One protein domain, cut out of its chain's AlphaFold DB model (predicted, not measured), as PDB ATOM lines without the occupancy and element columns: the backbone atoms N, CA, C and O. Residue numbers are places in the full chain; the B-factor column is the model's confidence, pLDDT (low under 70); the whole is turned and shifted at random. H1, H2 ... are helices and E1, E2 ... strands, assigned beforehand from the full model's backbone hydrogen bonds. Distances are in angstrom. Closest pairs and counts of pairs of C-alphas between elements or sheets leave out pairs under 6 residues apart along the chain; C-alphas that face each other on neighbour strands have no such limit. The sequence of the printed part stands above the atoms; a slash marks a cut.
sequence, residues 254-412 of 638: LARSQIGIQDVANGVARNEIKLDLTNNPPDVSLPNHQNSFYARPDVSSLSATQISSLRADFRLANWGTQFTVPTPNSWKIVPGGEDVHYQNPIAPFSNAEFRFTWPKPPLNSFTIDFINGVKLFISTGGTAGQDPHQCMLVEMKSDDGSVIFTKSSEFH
ATOM      1  N   LEU A 254     109.048  92.805  71.832       87.44
ATOM      2  CA  LEU A 254     109.935  93.851  72.310       87.44
ATOM      3  C   LEU A 254     109.256  94.557  73.472       87.44
ATOM      4  O   LEU A 254     108.243  95.236  73.300       87.44
ATOM      5  N   ALA A 255     109.815  94.370  74.658       85.06
ATOM      6  CA  ALA A 255     109.400  95.056  75.863       85.06
ATOM      7  C   ALA A 255     110.110  96.405  75.986       85.06
ATOM      8  O   ALA A 255     111.241  96.591  75.537       85.06
ATOM      9  N   ARG A 256     109.485  97.350  76.683       84.12
ATOM     10  CA  ARG A 256     110.084  98.660  76.957       84.12
ATOM     11  C   ARG A 256     111.463  98.582  77.611       84.12
ATOM     12  O   ARG A 256     112.343  99.347  77.238       84.12
ATOM     13  N   SER A 257     111.649  97.709  78.600       82.94
ATOM     14  CA  SER A 257     112.939  97.560  79.292       82.94
ATOM     15  C   SER A 257     114.044  97.034  78.367       82.94
ATOM     16  O   SER A 257     115.226  97.131  78.687       82.94
ATOM     17  N   GLN A 258     113.675  96.506  77.198       88.62
ATOM     18  CA  GLN A 258     114.601  96.018  76.185       88.62
ATOM     19  C   GLN A 258     115.036  97.101  75.195       88.62
ATOM     20  O   GLN A 258     115.905  96.811  74.377       88.62
ATOM     21  N   ILE A 259     114.482  98.316  75.254       91.12
ATOM     22  CA  ILE A 259     114.919  99.450  74.432       91.12
ATOM     23  C   ILE A 259     115.563 100.523  75.304       91.12
ATOM     24  O   ILE A 259     115.055 100.861  76.372       91.12
ATOM     25  N   GLY A 260     116.680 101.082  74.849       91.31
ATOM     26  CA  GLY A 260     117.371 102.111  75.618       91.31
ATOM     27  C   GLY A 260     118.537 102.761  74.888       91.31
ATOM     28  O   GLY A 260     118.774 102.545  73.698       91.31
ATOM     29  N   ILE A 261     119.274 103.561  75.654       90.31
ATOM     30  CA  ILE A 261     120.512 104.220  75.243       90.31
ATOM     31  C   ILE A 261     121.611 103.795  76.218       90.31
ATOM     32  O   ILE A 261     121.365 103.679  77.415       90.31
ATOM     33  N   GLN A 262     122.828 103.564  75.736       89.81
ATOM     34  CA  GLN A 262     124.008 103.314  76.564       89.81
ATOM     35  C   GLN A 262     125.161 104.234  76.181       89.81
ATOM     36  O   GLN A 262     125.265 104.713  75.051       89.81
ATOM     37  N   ASP A 263     126.049 104.448  77.140       84.94
ATOM     38  CA  ASP A 263     127.387 104.971  76.903       84.94
ATOM     39  C   ASP A 263     128.210 103.957  76.096       84.94
ATOM     40  O   ASP A 263     128.306 102.785  76.473       84.94
ATOM     41  N   VAL A 264     128.841 104.396  75.009       85.31
ATOM     42  CA  VAL A 264     129.727 103.521  74.225       85.31
ATOM     43  C   VAL A 264     130.972 103.116  75.018       85.31
ATOM     44  O   VAL A 264     131.446 101.993  74.866       85.31
ATOM     45  N   ALA A 265     131.505 103.995  75.869       84.12
ATOM     46  CA  ALA A 265     132.790 103.775  76.526       84.12
ATOM     47  C   ALA A 265     132.742 102.697  77.619       84.12
ATOM     48  O   ALA A 265     133.739 102.015  77.846       84.12
ATOM     49  N   ASN A 266     131.613 102.553  78.314       82.75
ATOM     50  CA  ASN A 266     131.486 101.645  79.462       82.75
ATOM     51  C   ASN A 266     130.228 100.759  79.432       82.75
ATOM     52  O   ASN A 266     130.037  99.965  80.349       82.75
ATOM     53  N   GLY A 267     129.368 100.882  78.415       81.06
ATOM     54  CA  GLY A 267     128.141 100.091  78.293       81.06
ATOM     55  C   GLY A 267     127.066 100.399  79.336       81.06
ATOM     56  O   GLY A 267     126.059  99.695  79.398       81.06
ATOM     57  N   VAL A 268     127.246 101.447  80.146       83.69
ATOM     58  CA  VAL A 268     126.276 101.848  81.166       83.69
ATOM     59  C   VAL A 268     125.066 102.452  80.475       83.69
ATOM     60  O   VAL A 268     125.182 103.398  79.690       83.69
ATOM     61  N   ALA A 269     123.897 101.899  80.767       81.69
ATOM     62  CA  ALA A 269     122.652 102.386  80.217       81.69
ATOM     63  C   ALA A 269     122.211 103.720  80.842       81.69
ATOM     64  O   ALA A 269     122.597 104.089  81.953       81.69
ATOM     65  N   ARG A 270     121.479 104.502  80.050       79.94
ATOM     66  CA  ARG A 270     121.189 105.919  80.265       79.94
ATOM     67  C   ARG A 270     119.760 106.231  79.831       79.94
ATOM     68  O   ARG A 270     119.262 105.670  78.861       79.94
ATOM     69  N   ASN A 271     119.167 107.218  80.499       74.38
ATOM     70  CA  ASN A 271     117.826 107.732  80.197       74.38
ATOM     71  C   ASN A 271     117.863 109.066  79.422       74.38
ATOM     72  O   ASN A 271     116.829 109.710  79.234       74.38
ATOM     73  N   GLU A 272     119.055 109.515  79.016       78.00
ATOM     74  CA  GLU A 272     119.267 110.793  78.331       78.00
ATOM     75  C   GLU A 272     120.315 110.655  77.226       78.00
ATOM     76  O   GLU A 272     121.281 109.890  77.343       78.00
ATOM     77  N   ILE A 273     120.131 111.450  76.175       81.25
ATOM     78  CA  ILE A 273     121.107 111.634  75.105       81.25
ATOM     79  C   ILE A 273     122.149 112.633  75.599       81.25
ATOM     80  O   ILE A 273     121.816 113.768  75.937       81.25
ATOM     81  N   LYS A 274     123.423 112.243  75.596       78.06
ATOM     82  CA  LYS A 274     124.515 113.169  75.907       78.06
ATOM     83  C   LYS A 274     125.049 113.817  74.641       78.06
ATOM     84  O   LYS A 274     125.345 113.128  73.672       78.06
ATOM     85  N   LEU A 275     125.212 115.132  74.673       71.62
ATOM     86  CA  LEU A 275     125.826 115.917  73.606       71.62
ATOM     87  C   LEU A 275     126.954 116.746  74.225       71.62
ATOM     88  O   LEU A 275     126.741 117.368  75.265       71.62
ATOM     89  N   ASP A 276     128.134 116.776  73.605       70.31
ATOM     90  CA  ASP A 276     129.161 117.752  73.966       70.31
ATOM     91  C   ASP A 276     128.801 119.100  73.350       70.31
ATOM     92  O   ASP A 276     128.910 119.305  72.141       70.31
ATOM     93  N   LEU A 277     128.384 120.035  74.192       66.75
ATOM     94  CA  LEU A 277     127.984 121.368  73.754       66.75
ATOM     95  C   LEU A 277     129.159 122.350  73.667       66.75
ATOM     96  O   LEU A 277     128.955 123.499  73.283       66.75
ATOM     97  N   THR A 278     130.374 121.933  74.042       68.62
ATOM     98  CA  THR A 278     131.548 122.821  74.057       68.62
ATOM     99  C   THR A 278     132.069 123.135  72.654       68.62
ATOM    100  O   THR A 278     132.676 124.185  72.438       68.62
ATOM    101  N   ASN A 279     131.777 122.267  71.685       60.19
ATOM    102  CA  ASN A 279     132.093 122.464  70.278       60.19
ATOM    103  C   ASN A 279     130.904 123.096  69.533       60.19
ATOM    104  O   ASN A 279     129.743 122.811  69.824       60.19
ATOM    105  N   ASN A 280     131.180 123.961  68.549       62.72
ATOM    106  CA  ASN A 280     130.166 124.468  67.622       62.72
ATOM    107  C   ASN A 280     130.523 124.036  66.193       62.72
ATOM    108  O   ASN A 280     131.428 124.616  65.588       62.72
ATOM    109  N   PRO A 281     129.829 123.040  65.630       62.19
ATOM    110  CA  PRO A 281     128.624 122.400  66.161       62.19
ATOM    111  C   PRO A 281     128.906 121.387  67.300       62.19
ATOM    112  O   PRO A 281     130.043 120.920  67.400       62.19
ATOM    113  N   PRO A 282     127.896 121.051  68.139       62.03
ATOM    114  CA  PRO A 282     128.033 120.088  69.234       62.03
ATOM    115  C   PRO A 282     128.652 118.772  68.775       62.03
ATOM    116  O   PRO A 282     128.310 118.262  67.704       62.03
ATOM    117  N   ASP A 283     129.551 118.223  69.588       64.31
ATOM    118  CA  ASP A 283     130.260 116.988  69.283       64.31
ATOM    119  C   ASP A 283     129.618 115.796  70.013       64.31
ATOM    120  O   ASP A 283     129.259 115.847  71.182       64.31
ATOM    121  N   VAL A 284     129.454 114.680  69.315       67.31
ATOM    122  CA  VAL A 284     129.059 113.398  69.927       67.31
ATOM    123  C   VAL A 284     130.210 112.401  69.915       67.31
ATOM    124  O   VAL A 284     130.046 111.271  70.352       67.31
ATOM    125  N   SER A 285     131.377 112.796  69.395       66.94
ATOM    126  CA  SER A 285     132.514 111.910  69.160       66.94
ATOM    127  C   SER A 285     133.397 111.694  70.385       66.94
ATOM    128  O   SER A 285     134.101 110.683  70.438       66.94
ATOM    129  N   LEU A 286     133.323 112.575  71.391       70.81
ATOM    130  CA  LEU A 286     134.007 112.360  72.664       70.81
ATOM    131  C   LEU A 286     133.489 111.073  73.333       70.81
ATOM    132  O   LEU A 286     132.271 110.895  73.412       70.81
ATOM    133  N   PRO A 287     134.368 110.196  73.859       71.75
ATOM    134  CA  PRO A 287     133.975 108.883  74.379       71.75
ATOM    135  C   PRO A 287     132.822 108.904  75.394       71.75
ATOM    136  O   PRO A 287     131.989 108.009  75.391       71.75
ATOM    137  N   ASN A 288     132.726 109.942  76.226       72.38
ATOM    138  CA  ASN A 288     131.676 110.108  77.237       72.38
ATOM    139  C   ASN A 288     130.334 110.655  76.696       72.38
ATOM    140  O   ASN A 288     129.319 110.577  77.405       72.38
ATOM    141  N   HIS A 289     130.318 111.182  75.469       76.38
ATOM    142  CA  HIS A 289     129.154 111.757  74.782       76.38
ATOM    143  C   HIS A 289     128.649 110.893  73.614       76.38
ATOM    144  O   HIS A 289     127.635 111.222  73.007       76.38
ATOM    145  N   GLN A 290     129.309 109.770  73.320       84.38
ATOM    146  CA  GLN A 290     128.811 108.809  72.342       84.38
ATOM    147  C   GLN A 290     127.585 108.071  72.895       84.38
ATOM    148  O   GLN A 290     127.618 107.503  73.990       84.38
ATOM    149  N   ASN A 291     126.501 108.072  72.118       86.75
ATOM    150  CA  ASN A 291     125.244 107.410  72.462       86.75
ATOM    151  C   ASN A 291     125.091 106.148  71.609       86.75
ATOM    152  O   ASN A 291     125.122 106.224  70.379       86.75
ATOM    153  N   SER A 292     124.912 104.998  72.252       91.12
ATOM    154  CA  SER A 292     124.592 103.733  71.593       91.12
ATOM    155  C   SER A 292     123.139 103.377  71.857       91.12
ATOM    156  O   SER A 292     122.760 103.143  73.002       91.12
ATOM    157  N   PHE A 293     122.326 103.354  70.811       93.69
ATOM    158  CA  PHE A 293     120.930 102.942  70.905       93.69
ATOM    159  C   PHE A 293     120.851 101.430  70.766       93.69
ATOM    160  O   PHE A 293     121.598 100.844  69.977       93.69
ATOM    161  N   TYR A 294     119.949 100.803  71.517       94.69
ATOM    162  CA  TYR A 294     119.757  99.364  71.440       94.69
ATOM    163  C   TYR A 294     118.298  98.939  71.594       94.69
ATOM    164  O   TYR A 294     117.489  99.635  72.214       94.69
ATOM    165  N   ALA A 295     117.992  97.764  71.049       94.69
ATOM    166  CA  ALA A 295     116.741  97.049  71.245       94.69
ATOM    167  C   ALA A 295     116.993  95.535  71.314       94.69
ATOM    168  O   ALA A 295     117.580  94.956  70.400       94.69
ATOM    169  N   ARG A 296     116.549  94.894  72.398       93.88
ATOM    170  CA  ARG A 296     116.808  93.480  72.733       93.88
ATOM    171  C   ARG A 296     115.527  92.639  72.675       93.88
ATOM    172  O   ARG A 296     115.074  92.210  73.732       93.88
ATOM    173  N   PRO A 297     114.899  92.424  71.506       92.44
ATOM    174  CA  PRO A 297     113.731  91.549  71.458       92.44
ATOM    175  C   PRO A 297     114.075  90.134  71.930       92.44
ATOM    176  O   PRO A 297     115.212  89.678  71.775       92.44
ATOM    177  N   ASP A 298     113.076  89.423  72.445       87.56
ATOM    178  CA  ASP A 298     113.200  87.981  72.647       87.56
ATOM    179  C   ASP A 298     113.083  87.261  71.296       87.56
ATOM    180  O   ASP A 298     112.045  87.326  70.633       87.56
ATOM    181  N   VAL A 299     114.174  86.614  70.880       89.88
ATOM    182  CA  VAL A 299     114.306  85.895  69.601       89.88
ATOM    183  C   VAL A 299     114.520  84.394  69.794       89.88
ATOM    184  O   VAL A 299     114.899  83.706  68.849       89.88
ATOM    185  N   SER A 300     114.297  83.862  71.002       85.19
ATOM    186  CA  SER A 300     114.633  82.469  71.337       85.19
ATOM    187  C   SER A 300     113.899  81.424  70.484       85.19
ATOM    188  O   SER A 300     114.310  80.266  70.432       85.19
ATOM    189  N   SER A 301     112.802  81.813  69.834       83.94
ATOM    190  CA  SER A 301     111.985  80.973  68.957       83.94
ATOM    191  C   SER A 301     112.408  80.990  67.484       83.94
ATOM    192  O   SER A 301     111.856  80.224  66.693       83.94
ATOM    193  N   LEU A 302     113.343  81.862  67.093       87.31
ATOM    194  CA  LEU A 302     113.731  82.058  65.698       87.31
ATOM    195  C   LEU A 302     114.941  81.205  65.302       87.31
ATOM    196  O   LEU A 302     115.882  81.002  66.068       87.31
ATOM    197  N   SER A 303     114.949  80.743  64.051       90.62
ATOM    198  CA  SER A 303     116.135  80.145  63.426       90.62
ATOM    199  C   SER A 303     117.210  81.198  63.129       90.62
ATOM    200  O   SER A 303     116.913  82.381  62.990       90.62
ATOM    201  N   ALA A 304     118.465  80.777  62.938       91.56
ATOM    202  CA  ALA A 304     119.557  81.693  62.586       91.56
ATOM    203  C   ALA A 304     119.273  82.512  61.309       91.56
ATOM    204  O   ALA A 304     119.588  83.701  61.254       91.56
ATOM    205  N   THR A 305     118.630  81.903  60.304       92.38
ATOM    206  CA  THR A 305     118.215  82.597  59.074       92.38
ATOM    207  C   THR A 305     117.181  83.684  59.369       92.38
ATOM    208  O   THR A 305     117.355  84.816  58.924       92.38
ATOM    209  N   GLN A 306     116.161  83.380  60.177       92.81
ATOM    210  CA  GLN A 306     115.151  84.358  60.599       92.81
ATOM    211  C   GLN A 306     115.754  85.476  61.457       92.81
ATOM    212  O   GLN A 306     115.391  86.634  61.304       92.81
ATOM    213  N   ILE A 307     116.713  85.167  62.334       93.44
ATOM    214  CA  ILE A 307     117.426  86.190  63.111       93.44
ATOM    215  C   ILE A 307     118.184  87.140  62.170       93.44
ATOM    216  O   ILE A 307     118.136  88.354  62.345       93.44
ATOM    217  N   SER A 308     118.833  86.611  61.127       93.69
ATOM    218  CA  SER A 308     119.572  87.430  60.155       93.69
ATOM    219  C   SER A 308     118.681  88.327  59.281       93.69
ATOM    220  O   SER A 308     119.164  89.322  58.733       93.69
ATOM    221  N   SER A 309     117.384  88.020  59.159       95.31
ATOM    222  CA  SER A 309     116.422  88.852  58.426       95.31
ATOM    223  C   SER A 309     115.832  89.982  59.268       95.31
ATOM    224  O   SER A 309     115.152  90.840  58.713       95.31
ATOM    225  N   LEU A 310     116.081  90.006  60.582       96.44
ATOM    226  CA  LEU A 310     115.562  91.040  61.470       96.44
ATOM    227  C   LEU A 310     116.240  92.397  61.238       96.44
ATOM    228  O   LEU A 310     117.468  92.494  61.109       96.44
ATOM    229  N   ARG A 311     115.431  93.456  61.265       97.06
ATOM    230  CA  ARG A 311     115.847  94.864  61.216       97.06
ATOM    231  C   ARG A 311     115.054  95.688  62.229       97.06
ATOM    232  O   ARG A 311     113.949  95.295  62.608       97.06
ATOM    233  N   ALA A 312     115.572  96.851  62.606       97.06
ATOM    234  CA  ALA A 312     114.838  97.830  63.393       97.06
ATOM    235  C   ALA A 312     115.093  99.269  62.927       97.06
ATOM    236  O   ALA A 312     116.213  99.618  62.568       97.06
ATOM    237  N   ASP A 313     114.057 100.103  62.987       95.69
ATOM    238  CA  ASP A 313     114.155 101.550  62.826       95.69
ATOM    239  C   ASP A 313     114.043 102.223  64.203       95.69
ATOM    240  O   ASP A 313     113.090 101.989  64.949       95.69
ATOM    241  N   PHE A 314     115.005 103.080  64.539       93.81
ATOM    242  CA  PHE A 314     115.018 103.878  65.764       93.81
ATOM    243  C   PHE A 314     114.605 105.309  65.451       93.81
ATOM    244  O   PHE A 314     115.182 105.974  64.585       93.81
ATOM    245  N   ARG A 315     113.612 105.810  66.181       90.44
ATOM    246  CA  ARG A 315     113.056 107.149  65.994       90.44
ATOM    247  C   ARG A 315     113.011 107.921  67.299       90.44
ATOM    248  O   ARG A 315     112.829 107.347  68.369       90.44
ATOM    249  N   LEU A 316     113.114 109.240  67.179       88.19
ATOM    250  CA  LEU A 316     112.927 110.187  68.267       88.19
ATOM    251  C   LEU A 316     111.788 111.157  67.957       88.19
ATOM    252  O   LEU A 316     111.560 111.544  66.807       88.19
ATOM    253  N   ALA A 317     111.115 111.582  69.014       86.00
ATOM    254  CA  ALA A 317     110.164 112.678  69.014       86.00
ATOM    255  C   ALA A 317     110.356 113.529  70.275       86.00
ATOM    256  O   ALA A 317     110.958 113.079  71.253       86.00
ATOM    257  N   ASN A 318     109.814 114.748  70.266       84.12
ATOM    258  CA  ASN A 318     109.876 115.625  71.431       84.12
ATOM    259  C   ASN A 318     109.232 114.952  72.653       84.12
ATOM    260  O   ASN A 318     108.209 114.269  72.518       84.12
ATOM    261  N   TRP A 319     109.798 115.196  73.839       88.56
ATOM    262  CA  TRP A 319     109.241 114.722  75.105       88.56
ATOM    263  C   TRP A 319     107.765 115.106  75.256       88.56
ATOM    264  O   TRP A 319     107.408 116.264  75.038       88.56
ATOM    265  N   GLY A 320     106.919 114.143  75.632       91.88
ATOM    266  CA  GLY A 320     105.477 114.320  75.792       91.88
ATOM    267  C   GLY A 320     104.650 113.263  75.053       91.88
ATOM    268  O   GLY A 320     105.048 112.101  74.955       91.88
ATOM    269  N   THR A 321     103.486 113.661  74.542       94.50
ATOM    270  CA  THR A 321     102.528 112.797  73.838       94.50
ATOM    271  C   THR A 321     102.631 113.026  72.337       94.50
ATOM    272  O   THR A 321     102.667 114.157  71.845       94.50
ATOM    273  N   GLN A 322     102.687 111.933  71.589       92.88
ATOM    274  CA  GLN A 322     102.901 111.932  70.150       92.88
ATOM    275  C   GLN A 322     101.857 111.053  69.471       92.88
ATOM    276  O   GLN A 322     101.333 110.094  70.046       92.88
ATOM    277  N   PHE A 323     101.555 111.373  68.216       91.19
ATOM    278  CA  PHE A 323     100.705 110.520  67.397       91.19
ATOM    279  C   PHE A 323     101.371 109.148  67.210       91.19
ATOM    280  O   PHE A 323     102.557 109.067  66.903       91.19
ATOM    281  N   THR A 324     100.623 108.069  67.440       85.44
ATOM    282  CA  THR A 324     101.163 106.701  67.508       85.44
ATOM    283  C   THR A 324     101.553 106.130  66.154       85.44
ATOM    284  O   THR A 324     102.400 105.246  66.112       85.44
ATOM    285  N   VAL A 325     100.962 106.624  65.060       88.31
ATOM    286  CA  VAL A 325     101.355 106.236  63.701       88.31
ATOM    287  C   VAL A 325     102.541 107.102  63.278       88.31
ATOM    288  O   VAL A 325     102.361 108.311  63.090       88.31
ATOM    289  N   PRO A 326     103.740 106.522  63.109       85.12
ATOM    290  CA  PRO A 326     104.928 107.304  62.820       85.12
ATOM    291  C   PRO A 326     104.822 107.983  61.460       85.12
ATOM    292  O   PRO A 326     104.585 107.347  60.434       85.12
ATOM    293  N   THR A 327     105.019 109.297  61.439       86.06
ATOM    294  CA  THR A 327     105.192 110.069  60.204       86.06
ATOM    295  C   THR A 327     106.544 110.773  60.245       86.06
ATOM    296  O   THR A 327     107.001 111.102  61.341       86.06
ATOM    297  N   PRO A 328     107.169 111.096  59.098       80.62
ATOM    298  CA  PRO A 328     108.448 111.816  59.085       80.62
ATOM    299  C   PRO A 328     108.444 113.142  59.867       80.62
ATOM    300  O   PRO A 328     109.492 113.603  60.310       80.62
ATOM    301  N   ASN A 329     107.264 113.746  60.056       78.75
ATOM    302  CA  ASN A 329     107.099 115.003  60.786       78.75
ATOM    303  C   ASN A 329     106.875 114.817  62.297       78.75
ATOM    304  O   ASN A 329     107.161 115.738  63.054       78.75
ATOM    305  N   SER A 330     106.351 113.666  62.734       80.81
ATOM    306  CA  SER A 330     106.079 113.371  64.155       80.81
ATOM    307  C   SER A 330     107.193 112.555  64.809       80.81
ATOM    308  O   SER A 330     107.555 112.821  65.949       80.81
ATOM    309  N   TRP A 331     107.775 111.612  64.067       86.75
ATOM    310  CA  TRP A 331     108.825 110.706  64.518       86.75
ATOM    311  C   TRP A 331     109.989 110.727  63.534       86.75
ATOM    312  O   TRP A 331     109.900 110.218  62.410       86.75
ATOM    313  N   LYS A 332     111.105 111.308  63.970       85.25
ATOM    314  CA  LYS A 332     112.308 111.457  63.151       85.25
ATOM    315  C   LYS A 332     113.200 110.240  63.333       85.25
ATOM    316  O   LYS A 332     113.502 109.876  64.464       85.25
ATOM    317  N   ILE A 333     113.629 109.629  62.233       85.19
ATOM    318  CA  ILE A 333     114.634 108.560  62.269       85.19
ATOM    319  C   ILE A 333     115.929 109.129  62.852       85.19
ATOM    320  O   ILE A 333     116.371 110.211  62.452       85.19
ATOM    321  N   VAL A 334     116.516 108.421  63.816       85.94
ATOM    322  CA  VAL A 334     117.849 108.747  64.327       85.94
ATOM    323  C   VAL A 334     118.850 108.420  63.224       85.94
ATOM    324  O   VAL A 334     118.770 107.321  62.693       85.94
ATOM    325  N   PRO A 335     119.792 109.307  62.865       81.75
ATOM    326  CA  PRO A 335     120.799 108.987  61.854       81.75
ATOM    327  C   PRO A 335     121.529 107.676  62.165       81.75
ATOM    328  O   PRO A 335     122.008 107.515  63.283       81.75
ATOM    329  N   GLY A 336     121.621 106.762  61.196       86.62
ATOM    330  CA  GLY A 336     122.192 105.422  61.386       86.62
ATOM    331  C   GLY A 336     121.292 104.459  62.166       86.62
ATOM    332  O   GLY A 336     121.673 103.314  62.388       86.62
ATOM    333  N   GLY A 337     120.125 104.935  62.593       91.38
ATOM    334  CA  GLY A 337     119.069 104.175  63.239       91.38
ATOM    335  C   GLY A 337     118.044 103.633  62.253       91.38
ATOM    336  O   GLY A 337     117.113 102.965  62.685       91.38
ATOM    337  N   GLU A 338     118.177 103.913  60.958       93.75
ATOM    338  CA  GLU A 338     117.463 103.220  59.892       93.75
ATOM    339  C   GLU A 338     118.018 101.812  59.654       93.75
ATOM    340  O   GLU A 338     119.227 101.615  59.573       93.75
ATOM    341  N   ASP A 339     117.118 100.844  59.487       95.69
ATOM    342  CA  ASP A 339     117.432  99.482  59.048       95.69
ATOM    343  C   ASP A 339     118.546  98.783  59.851       95.69
ATOM    344  O   ASP A 339     119.356  98.024  59.323       95.69
ATOM    345  N   VAL A 340     118.585  99.028  61.161       96.44
ATOM    346  CA  VAL A 340     119.597  98.475  62.061       96.44
ATOM    347  C   VAL A 340     119.445  96.963  62.113       96.44
ATOM    348  O   VAL A 340     118.399  96.445  62.501       96.44
ATOM    349  N   HIS A 341     120.499  96.243  61.740       96.31
ATOM    350  CA  HIS A 341     120.507  94.787  61.759       96.31
ATOM    351  C   HIS A 341     120.597  94.242  63.185       96.31
ATOM    352  O   HIS A 341     121.280  94.803  64.046       96.31
ATOM    353  N   TYR A 342     119.936  93.108  63.421       95.50
ATOM    354  CA  TYR A 342     120.171  92.334  64.633       95.50
ATOM    355  C   TYR A 342     121.579  91.738  64.582       95.50
ATOM    356  O   TYR A 342     121.964  91.127  63.582       95.50
ATOM    357  N   GLN A 343     122.351  91.912  65.648       93.25
ATOM    358  CA  GLN A 343     123.740  91.466  65.711       93.25
ATOM    359  C   GLN A 343     124.001  90.609  66.949       93.25
ATOM    360  O   GLN A 343     123.364  90.764  67.990       93.25
ATOM    361  N   ASN A 344     124.966  89.696  66.818       89.06
ATOM    362  CA  ASN A 344     125.515  88.936  67.939       89.06
ATOM    363  C   ASN A 344     126.174  89.880  68.963       89.06
ATOM    364  O   ASN A 344     126.467  91.024  68.616       89.06
ATOM    365  N   PRO A 345     126.459  89.424  70.198       84.75
ATOM    366  CA  PRO A 345     127.167  90.241  71.179       84.75
ATOM    367  C   PRO A 345     128.493  90.783  70.622       84.75
ATOM    368  O   PRO A 345     129.307  90.023  70.093       84.75
ATOM    369  N   ILE A 346     128.719  92.092  70.760       76.69
ATOM    370  CA  ILE A 346     129.958  92.780  70.369       76.69
ATOM    371  C   ILE A 346     130.499  93.494  71.604       76.69
ATOM    372  O   ILE A 346     129.788  94.298  72.202       76.69
ATOM    373  N   ALA A 347     131.759  93.250  71.975       69.50
ATOM    374  CA  ALA A 347     132.390  93.927  73.110       69.50
ATOM    375  C   ALA A 347     132.315  95.468  72.964       69.50
ATOM    376  O   ALA A 347     132.559  95.975  71.867       69.50
ATOM    377  N   PRO A 348     132.009  96.228  74.036       73.25
ATOM    378  CA  PRO A 348     131.895  95.812  75.441       73.25
ATOM    379  C   PRO A 348     130.519  95.243  75.851       73.25
ATOM    380  O   PRO A 348     130.287  95.001  77.031       73.25
ATOM    381  N   PHE A 349     129.600  95.038  74.909       76.94
ATOM    382  CA  PHE A 349     128.229  94.604  75.171       76.94
ATOM    383  C   PHE A 349     128.108  93.071  75.176       76.94
ATOM    384  O   PHE A 349     128.729  92.376  74.373       76.94
ATOM    385  N   SER A 350     127.295  92.529  76.085       78.62
ATOM    386  CA  SER A 350     127.163  91.079  76.306       78.62
ATOM    387  C   SER A 350     125.974  90.427  75.598       78.62
ATOM    388  O   SER A 350     125.875  89.203  75.594       78.62
ATOM    389  N   ASN A 351     125.064  91.216  75.021       82.88
ATOM    390  CA  ASN A 351     123.771  90.733  74.534       82.88
ATOM    391  C   ASN A 351     123.674  90.840  73.010       82.88
ATOM    392  O   ASN A 351     124.208  91.772  72.414       82.88
ATOM    393  N   ALA A 352     122.969  89.891  72.395       87.75
ATOM    394  CA  ALA A 352     122.553  90.001  71.005       87.75
ATOM    395  C   ALA A 352     121.358  90.962  70.913       87.75
ATOM    396  O   ALA A 352     120.425  90.876  71.716       87.75
ATOM    397  N   GLU A 353     121.405  91.914  69.986       94.88
ATOM    398  CA  GLU A 353     120.455  93.028  69.939       94.88
ATOM    399  C   GLU A 353     120.510  93.768  68.602       94.88
ATOM    400  O   GLU A 353     121.478  93.656  67.853       94.88
ATOM    401  N   PHE A 354     119.496  94.580  68.314       95.50
ATOM    402  CA  PHE A 354     119.667  95.688  67.379       95.50
ATOM    403  C   PHE A 354     120.477  96.758  68.085       95.50
ATOM    404  O   PHE A 354     120.086  97.191  69.169       95.50
ATOM    405  N   ARG A 355     121.582  97.202  67.496       94.88
ATOM    406  CA  ARG A 355     122.341  98.317  68.053       94.88
ATOM    407  C   ARG A 355     123.069  99.081  66.972       94.88
ATOM    408  O   ARG A 355     123.665  98.500  66.071       94.88
ATOM    409  N   PHE A 356     123.103 100.389  67.156       92.94
ATOM    410  CA  PHE A 356     124.005 101.267  66.437       92.94
ATOM    411  C   PHE A 356     124.545 102.322  67.399       92.94
ATOM    412  O   PHE A 356     123.890 102.744  68.357       92.94
ATOM    413  N   THR A 357     125.781 102.737  67.164       89.75
ATOM    414  CA  THR A 357     126.315 103.949  67.784       89.75
ATOM    415  C   THR A 357     125.889 105.106  66.918       89.75
ATOM    416  O   THR A 357     126.134 105.047  65.716       89.75
ATOM    417  N   TRP A 358     125.280 106.135  67.511       84.19
ATOM    418  CA  TRP A 358     124.878 107.331  66.782       84.19
ATOM    419  C   TRP A 358     126.096 107.856  66.004       84.19
ATOM    420  O   TRP A 358     127.042 108.356  66.625       84.19
ATOM    421  N   PRO A 359     126.131 107.687  64.666       70.06
ATOM    422  CA  PRO A 359     127.266 108.094  63.865       70.06
ATOM    423  C   PRO A 359     127.403 109.600  64.002       70.06
ATOM    424  O   PRO A 359     126.392 110.297  64.021       70.06
ATOM    425  N   LYS A 360     128.642 110.099  64.071       62.06
ATOM    426  CA  LYS A 360     128.950 111.532  64.012       62.06
ATOM    427  C   LYS A 360     128.215 112.128  62.803       62.06
ATOM    428  O   LYS A 360     128.679 111.923  61.679       62.06
ATOM    429  N   PRO A 361     127.077 112.825  62.969       52.84
ATOM    430  CA  PRO A 361     126.385 113.359  61.818       52.84
ATOM    431  C   PRO A 361     127.246 114.518  61.321       52.84
ATOM    432  O   PRO A 361     127.708 115.320  62.143       52.84
ATOM    433  N   PRO A 362     127.453 114.702  60.011       52.00
ATOM    434  CA  PRO A 362     127.675 116.057  59.555       52.00
ATOM    435  C   PRO A 362     126.392 116.815  59.937       52.00
ATOM    436  O   PRO A 362     125.297 116.462  59.508       52.00
ATOM    437  N   LEU A 363     126.489 117.802  60.835       50.19
ATOM    438  CA  LEU A 363     125.318 118.471  61.426       50.19
ATOM    439  C   LEU A 363     124.427 119.210  60.413       50.19
ATOM    440  O   LEU A 363     123.451 119.826  60.808       50.19
ATOM    441  N   ASN A 364     124.735 119.151  59.121       50.53
ATOM    442  CA  ASN A 364     123.933 119.676  58.024       50.53
ATOM    443  C   ASN A 364     122.788 118.740  57.575       50.53
ATOM    444  O   ASN A 364     121.955 119.183  56.790       50.53
ATOM    445  N   SER A 365     122.733 117.483  58.030       47.03
ATOM    446  CA  SER A 365     121.704 116.509  57.613       47.03
ATOM    447  C   SER A 365     120.409 116.569  58.426       47.03
ATOM    448  O   SER A 365     119.381 116.031  58.015       47.03
ATOM    449  N   PHE A 366     120.423 117.239  59.572       53.72
ATOM    450  CA  PHE A 366     119.216 117.473  60.347       53.72
ATOM    451  C   PHE A 366     118.419 118.642  59.751       53.72
ATOM    452  O   PHE A 366     118.987 119.635  59.299       53.72
ATOM    453  N   THR A 367     117.084 118.575  59.804       52.62
ATOM    454  CA  THR A 367     116.239 119.744  59.499       52.62
ATOM    455  C   THR A 367     116.703 120.930  60.339       52.62
ATOM    456  O   THR A 367     116.952 120.743  61.534       52.62
ATOM    457  N   ILE A 368     116.761 122.132  59.755       47.38
ATOM    458  CA  ILE A 368     117.058 123.376  60.479       47.38
ATOM    459  C   ILE A 368     116.222 123.475  61.761       47.38
ATOM    460  O   ILE A 368     116.754 123.936  62.749       47.38
ATOM    461  N   ASP A 369     115.006 122.927  61.815       46.62
ATOM    462  CA  ASP A 369     114.173 122.891  63.026       46.62
ATOM    463  C   ASP A 369     114.616 121.886  64.102       46.62
ATOM    464  O   ASP A 369     114.448 122.153  65.282       46.62
ATOM    465  N   PHE A 370     115.205 120.739  63.742       58.72
ATOM    466  CA  PHE A 370     115.814 119.822  64.723       58.72
ATOM    467  C   PHE A 370     117.123 120.407  65.242       58.72
ATOM    468  O   PHE A 370     117.355 120.434  66.443       58.72
ATOM    469  N   ILE A 371     117.945 120.948  64.337       52.97
ATOM    470  CA  ILE A 371     119.171 121.650  64.710       52.97
ATOM    471  C   ILE A 371     118.830 122.886  65.521       52.97
ATOM    472  O   ILE A 371     119.543 123.153  66.462       52.97
ATOM    473  N   ASN A 372     117.778 123.633  65.196       51.09
ATOM    474  CA  ASN A 372     117.328 124.793  65.957       51.09
ATOM    475  C   ASN A 372     116.632 124.369  67.241       51.09
ATOM    476  O   ASN A 372     116.769 125.083  68.207       51.09
ATOM    477  N   GLY A 373     115.964 123.220  67.310       51.47
ATOM    478  CA  GLY A 373     115.472 122.654  68.567       51.47
ATOM    479  C   GLY A 373     116.633 122.335  69.504       51.47
ATOM    480  O   GLY A 373     116.671 122.829  70.623       51.47
ATOM    481  N   VAL A 374     117.649 121.634  68.995       52.59
ATOM    482  CA  VAL A 374     118.897 121.337  69.710       52.59
ATOM    483  C   VAL A 374     119.708 122.620  69.974       52.59
ATOM    484  O   VAL A 374     120.194 122.816  71.075       52.59
ATOM    485  N   LYS A 375     119.813 123.567  69.037       48.78
ATOM    486  CA  LYS A 375     120.560 124.833  69.182       48.78
ATOM    487  C   LYS A 375     119.838 125.859  70.047       48.78
ATOM    488  O   LYS A 375     120.532 126.622  70.690       48.78
ATOM    489  N   LEU A 376     118.507 125.914  70.068       46.41
ATOM    490  CA  LEU A 376     117.700 126.760  70.961       46.41
ATOM    491  C   LEU A 376     117.744 126.195  72.384       46.41
ATOM    492  O   LEU A 376     117.882 126.957  73.338       46.41
ATOM    493  N   PHE A 377     117.728 124.864  72.505       46.66
ATOM    494  CA  PHE A 377     118.046 124.132  73.730       46.66
ATOM    495  C   PHE A 377     119.447 124.498  74.265       46.66
ATOM    496  O   PHE A 377     119.606 124.773  75.451       46.66
ATOM    497  N   ILE A 378     120.446 124.606  73.383       43.16
ATOM    498  CA  ILE A 378     121.842 124.923  73.740       43.16
ATOM    499  C   ILE A 378     122.086 126.426  73.969       43.16
ATOM    500  O   ILE A 378     122.785 126.800  74.907       43.16
ATOM    501  N   SER A 379     121.538 127.314  73.134       37.69
ATOM    502  CA  SER A 379     121.871 128.750  73.114       37.69
ATOM    503  C   SER A 379     121.193 129.560  74.216       37.69
ATOM    504  O   SER A 379     121.649 130.655  74.535       37.69
ATOM    505  N   THR A 380     120.132 129.023  74.820       41.00
ATOM    506  CA  THR A 380     119.427 129.666  75.937       41.00
ATOM    507  C   THR A 380     119.961 129.247  77.306       41.00
ATOM    508  O   THR A 380     119.474 129.755  78.314       41.00
ATOM    509  N   GLY A 381     120.956 128.349  77.381       32.75
ATOM    510  CA  GLY A 381     121.588 127.944  78.643       32.75
ATOM    511  C   GLY A 381     120.609 127.389  79.683       32.75
ATOM    512  O   GLY A 381     120.784 127.627  80.874       32.75
ATOM    513  N   GLY A 382     119.529 126.728  79.254       38.88
ATOM    514  CA  GLY A 382     118.467 126.285  80.165       38.88
ATOM    515  C   GLY A 382     117.571 127.411  80.701       38.88
ATOM    516  O   GLY A 382     116.594 127.137  81.391       38.88
ATOM    517  N   THR A 383     117.799 128.670  80.326       36.19
ATOM    518  CA  THR A 383     116.844 129.770  80.532       36.19
ATOM    519  C   THR A 383     115.925 129.932  79.321       36.19
ATOM    520  O   THR A 383     116.020 130.900  78.575       36.19
ATOM    521  N   ALA A 384     115.059 128.925  79.143       36.09
ATOM    522  CA  ALA A 384     113.687 128.958  78.596       36.09
ATOM    523  C   ALA A 384     113.292 127.622  77.917       36.09
ATOM    524  O   ALA A 384     112.817 127.597  76.785       36.09
ATOM    525  N   GLY A 385     113.426 126.508  78.649       37.06
ATOM    526  CA  GLY A 385     112.303 125.568  78.784       37.06
ATOM    527  C   GLY A 385     112.141 124.407  77.797       37.06
ATOM    528  O   GLY A 385     110.997 124.103  77.461       37.06
ATOM    529  N   GLN A 386     113.202 123.713  77.370       42.19
ATOM    530  CA  GLN A 386     113.043 122.340  76.852       42.19
ATOM    531  C   GLN A 386     114.093 121.392  77.442       42.19
ATOM    532  O   GLN A 386     115.254 121.760  77.583       42.19
ATOM    533  N   ASP A 387     113.655 120.193  77.816       46.91
ATOM    534  CA  ASP A 387     114.436 119.158  78.495       46.91
ATOM    535  C   ASP A 387     115.250 118.282  77.510       46.91
ATOM    536  O   ASP A 387     114.791 118.041  76.392       46.91
ATOM    537  N   PRO A 388     116.427 117.738  77.903       52.00
ATOM    538  CA  PRO A 388     117.285 116.883  77.055       52.00
ATOM    539  C   PRO A 388     116.679 115.516  76.694       52.00
ATOM    540  O   PRO A 388     117.309 114.705  76.011       52.00
ATOM    541  N   HIS A 389     115.468 115.229  77.159       60.00
ATOM    542  CA  HIS A 389     114.833 113.931  77.004       60.00
ATOM    543  C   HIS A 389     113.978 113.922  75.753       60.00
ATOM    544  O   HIS A 389     113.346 114.910  75.386       60.00
ATOM    545  N   GLN A 390     113.987 112.787  75.074       72.25
ATOM    546  CA  GLN A 390     113.237 112.576  73.852       72.25
ATOM    547  C   GLN A 390     112.442 111.289  74.013       72.25
ATOM    548  O   GLN A 390     112.894 110.339  74.653       72.25
ATOM    549  N   CYS A 391     111.255 111.271  73.428       86.19
ATOM    550  CA  CYS A 391     110.486 110.054  73.273       86.19
ATOM    551  C   CYS A 391     111.209 109.173  72.258       86.19
ATOM    552  O   CYS A 391     111.480 109.630  71.148       86.19
ATOM    553  N   MET A 392     111.517 107.930  72.616       90.38
ATOM    554  CA  MET A 392     112.124 106.972  71.692       90.38
ATOM    555  C   MET A 392     111.090 105.952  71.236       90.38
ATOM    556  O   MET A 392     110.320 105.444  72.047       90.38
ATOM    557  N   LEU A 393     111.098 105.642  69.945       92.00
ATOM    558  CA  LEU A 393     110.323 104.572  69.333       92.00
ATOM    559  C   LEU A 393     111.285 103.635  68.607       92.00
ATOM    560  O   LEU A 393     112.126 104.092  67.834       92.00
ATOM    561  N   VAL A 394     111.126 102.338  68.831       94.06
ATOM    562  CA  VAL A 394     111.790 101.297  68.045       94.06
ATOM    563  C   VAL A 394     110.733 100.521  67.280       94.06
ATOM    564  O   VAL A 394     109.783 100.031  67.885       94.06
ATOM    565  N   GLU A 395     110.902 100.393  65.968       94.12
ATOM    566  CA  GLU A 395     110.042  99.598  65.090       94.12
ATOM    567  C   GLU A 395     110.849  98.455  64.485       94.12
ATOM    568  O   GLU A 395     111.776  98.681  63.720       94.12
ATOM    569  N   MET A 396     110.501  97.218  64.817       95.19
ATOM    570  CA  MET A 396     111.108  96.029  64.238       95.19
ATOM    571  C   MET A 396     110.404  95.620  62.945       95.19
ATOM    572  O   MET A 396     109.183  95.731  62.808       95.19
ATOM    573  N   LYS A 397     111.181  95.070  62.018       95.44
ATOM    574  CA  LYS A 397     110.723  94.519  60.740       95.44
ATOM    575  C   LYS A 397     111.583  93.310  60.355       95.44
ATOM    576  O   LYS A 397     112.624  93.056  60.962       95.44
ATOM    577  N   SER A 398     111.118  92.517  59.396       95.12
ATOM    578  CA  SER A 398     111.834  91.338  58.898       95.12
ATOM    579  C   SER A 398     111.619  91.193  57.400       95.12
ATOM    580  O   SER A 398     110.492  91.347  56.930       95.12
ATOM    581  N   ASP A 399     112.681  90.837  56.681       94.81
ATOM    582  CA  ASP A 399     112.601  90.465  55.262       94.81
ATOM    583  C   ASP A 399     112.002  89.054  55.067       94.81
ATOM    584  O   ASP A 399     111.523  88.709  53.987       94.81
ATOM    585  N   ASP A 400     111.999  88.230  56.121       92.50
ATOM    586  CA  ASP A 400     111.353  86.917  56.148       92.50
ATOM    587  C   ASP A 400     109.911  87.048  56.661       92.50
ATOM    588  O   ASP A 400     109.676  87.306  57.846       92.50
ATOM    589  N   GLY A 401     108.939  86.828  55.768       88.31
ATOM    590  CA  GLY A 401     107.504  86.886  56.069       88.31
ATOM    591  C   GLY A 401     106.982  85.773  56.989       88.31
ATOM    592  O   GLY A 401     105.803  85.794  57.350       88.31
ATOM    593  N   SER A 402     107.821  84.800  57.360       87.25
ATOM    594  CA  SER A 402     107.516  83.808  58.398       87.25
ATOM    595  C   SER A 402     107.738  84.338  59.818       87.25
ATOM    596  O   SER A 402     107.195  83.765  60.764       87.25
ATOM    597  N   VAL A 403     108.490  85.434  59.986       88.44
ATOM    598  CA  VAL A 403     108.691  86.067  61.294       88.44
ATOM    599  C   VAL A 403     107.388  86.717  61.752       88.44
ATOM    600  O   VAL A 403     106.781  87.528  61.054       88.44
ATOM    601  N   ILE A 404     106.960  86.357  62.959       86.75
ATOM    602  CA  ILE A 404     105.764  86.903  63.597       86.75
ATOM    603  C   ILE A 404     106.201  87.887  64.665       86.75
ATOM    604  O   ILE A 404     106.919  87.520  65.588       86.75
ATOM    605  N   PHE A 405     105.704  89.113  64.585       86.31
ATOM    606  CA  PHE A 405     105.852  90.098  65.644       86.31
ATOM    607  C   PHE A 405     104.587  90.085  66.498       86.31
ATOM    608  O   PHE A 405     103.524  90.491  66.035       86.31
ATOM    609  N   THR A 406     104.683  89.628  67.746       82.31
ATOM    610  CA  THR A 406     103.599  89.848  68.726       82.31
ATOM    611  C   THR A 406     103.500  91.327  69.091       82.31
ATOM    612  O   THR A 406     102.416  91.859  69.313       82.31
ATOM    613  N   LYS A 407     104.647  92.008  69.067       82.31
ATOM    614  CA  LYS A 407     104.772  93.445  69.229       82.31
ATOM    615  C   LYS A 407     105.892  93.952  68.331       82.31
ATOM    616  O   LYS A 407     107.058  93.717  68.618       82.31
ATOM    617  N   SER A 408     105.535  94.598  67.223       85.25
ATOM    618  CA  SER A 408     106.500  95.089  66.227       85.25
ATOM    619  C   SER A 408     107.090  96.449  66.577       85.25
ATOM    620  O   SER A 408     108.022  96.879  65.914       85.25
ATOM    621  N   SER A 409     106.573  97.152  67.584       89.25
ATOM    622  CA  SER A 409     107.130  98.432  68.001       89.25
ATOM    623  C   SER A 409     106.935  98.708  69.486       89.25
ATOM    624  O   SER A 409     106.014  98.186  70.116       89.25
ATOM    625  N   GLU A 410     107.820  99.524  70.052       90.12
ATOM    626  CA  GLU A 410     107.782  99.899  71.462       90.12
ATOM    627  C   GLU A 410     108.273 101.332  71.686       90.12
ATOM    628  O   GLU A 410     109.166 101.811  70.984       90.12
ATOM    629  N   PHE A 411     107.690 101.998  72.688       89.00
ATOM    630  CA  PHE A 411     108.024 103.370  73.069       89.00
ATOM    631  C   PHE A 411     108.731 103.429  74.426       89.00
ATOM    632  O   PHE A 411     108.344 102.750  75.381       89.00
ATOM    633  N   HIS A 412     109.713 104.318  74.557       87.00
ATOM    634  CA  HIS A 412     110.374 104.631  75.821       87.00
ATOM    635  C   HIS A 412     110.193 106.110  76.175       87.00
ATOM    636  O   HIS A 412     110.998 106.960  75.803       87.00
TER     637      HIS A 412
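AT A GLANCE: This is residues 254 to 412 of the 638 residues of an uncharacterized protein of Nitrosomonas ureae (UniProt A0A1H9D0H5). With little regular structure, this is a strongly twisted sheet folded back on itself, E1 E2 E5 facing E3 E6 E7 with E4 as hinge; H1 and H2 lie at opposite ends of the long axis. The 159 printed residues run E1 E2 H1 E3 E4 E5 H2 E6 E7, with 58 in named elements, class mixed. The sheet's order is E1 E2 E5 E4 E3 E6 E7, antiparallel. It is compact, radius of gyration of the C-alphas 16.2 A, spanning 51 by 35 by 26 A.

IN THESE COORDINATES: E3, residues 310 to 318, spans 27.1 A; E6, 390 to 398, 26.0 A. E1, 259 to 263, begins at (114.919, 99.450, 74.432). E2 is 291 to 295, E4 340 to 343, E5 353 to 357. E7, 409 to 412, ends at (110.374, 104.631, 75.821). H1 is 304 to 308, H2 368 to 379.

HOW THE PARTS SIT: N 313 of E3 and O 395 of E6 are 2.8 A apart. E5 and E4 meet only at a point, C-alphas 354 and 342 facing at 4.4 A. H1 only grazes the sheet; H2 is not on it. In both helices every O i to N i+4 pair is within hydrogen-bond range.

THE WHOLE: The printed part has no cut. Links E1 to E2 and E3 to E4 are long. Residues 277 to 285, 347 and 360 to 389 have pLDDT under 70.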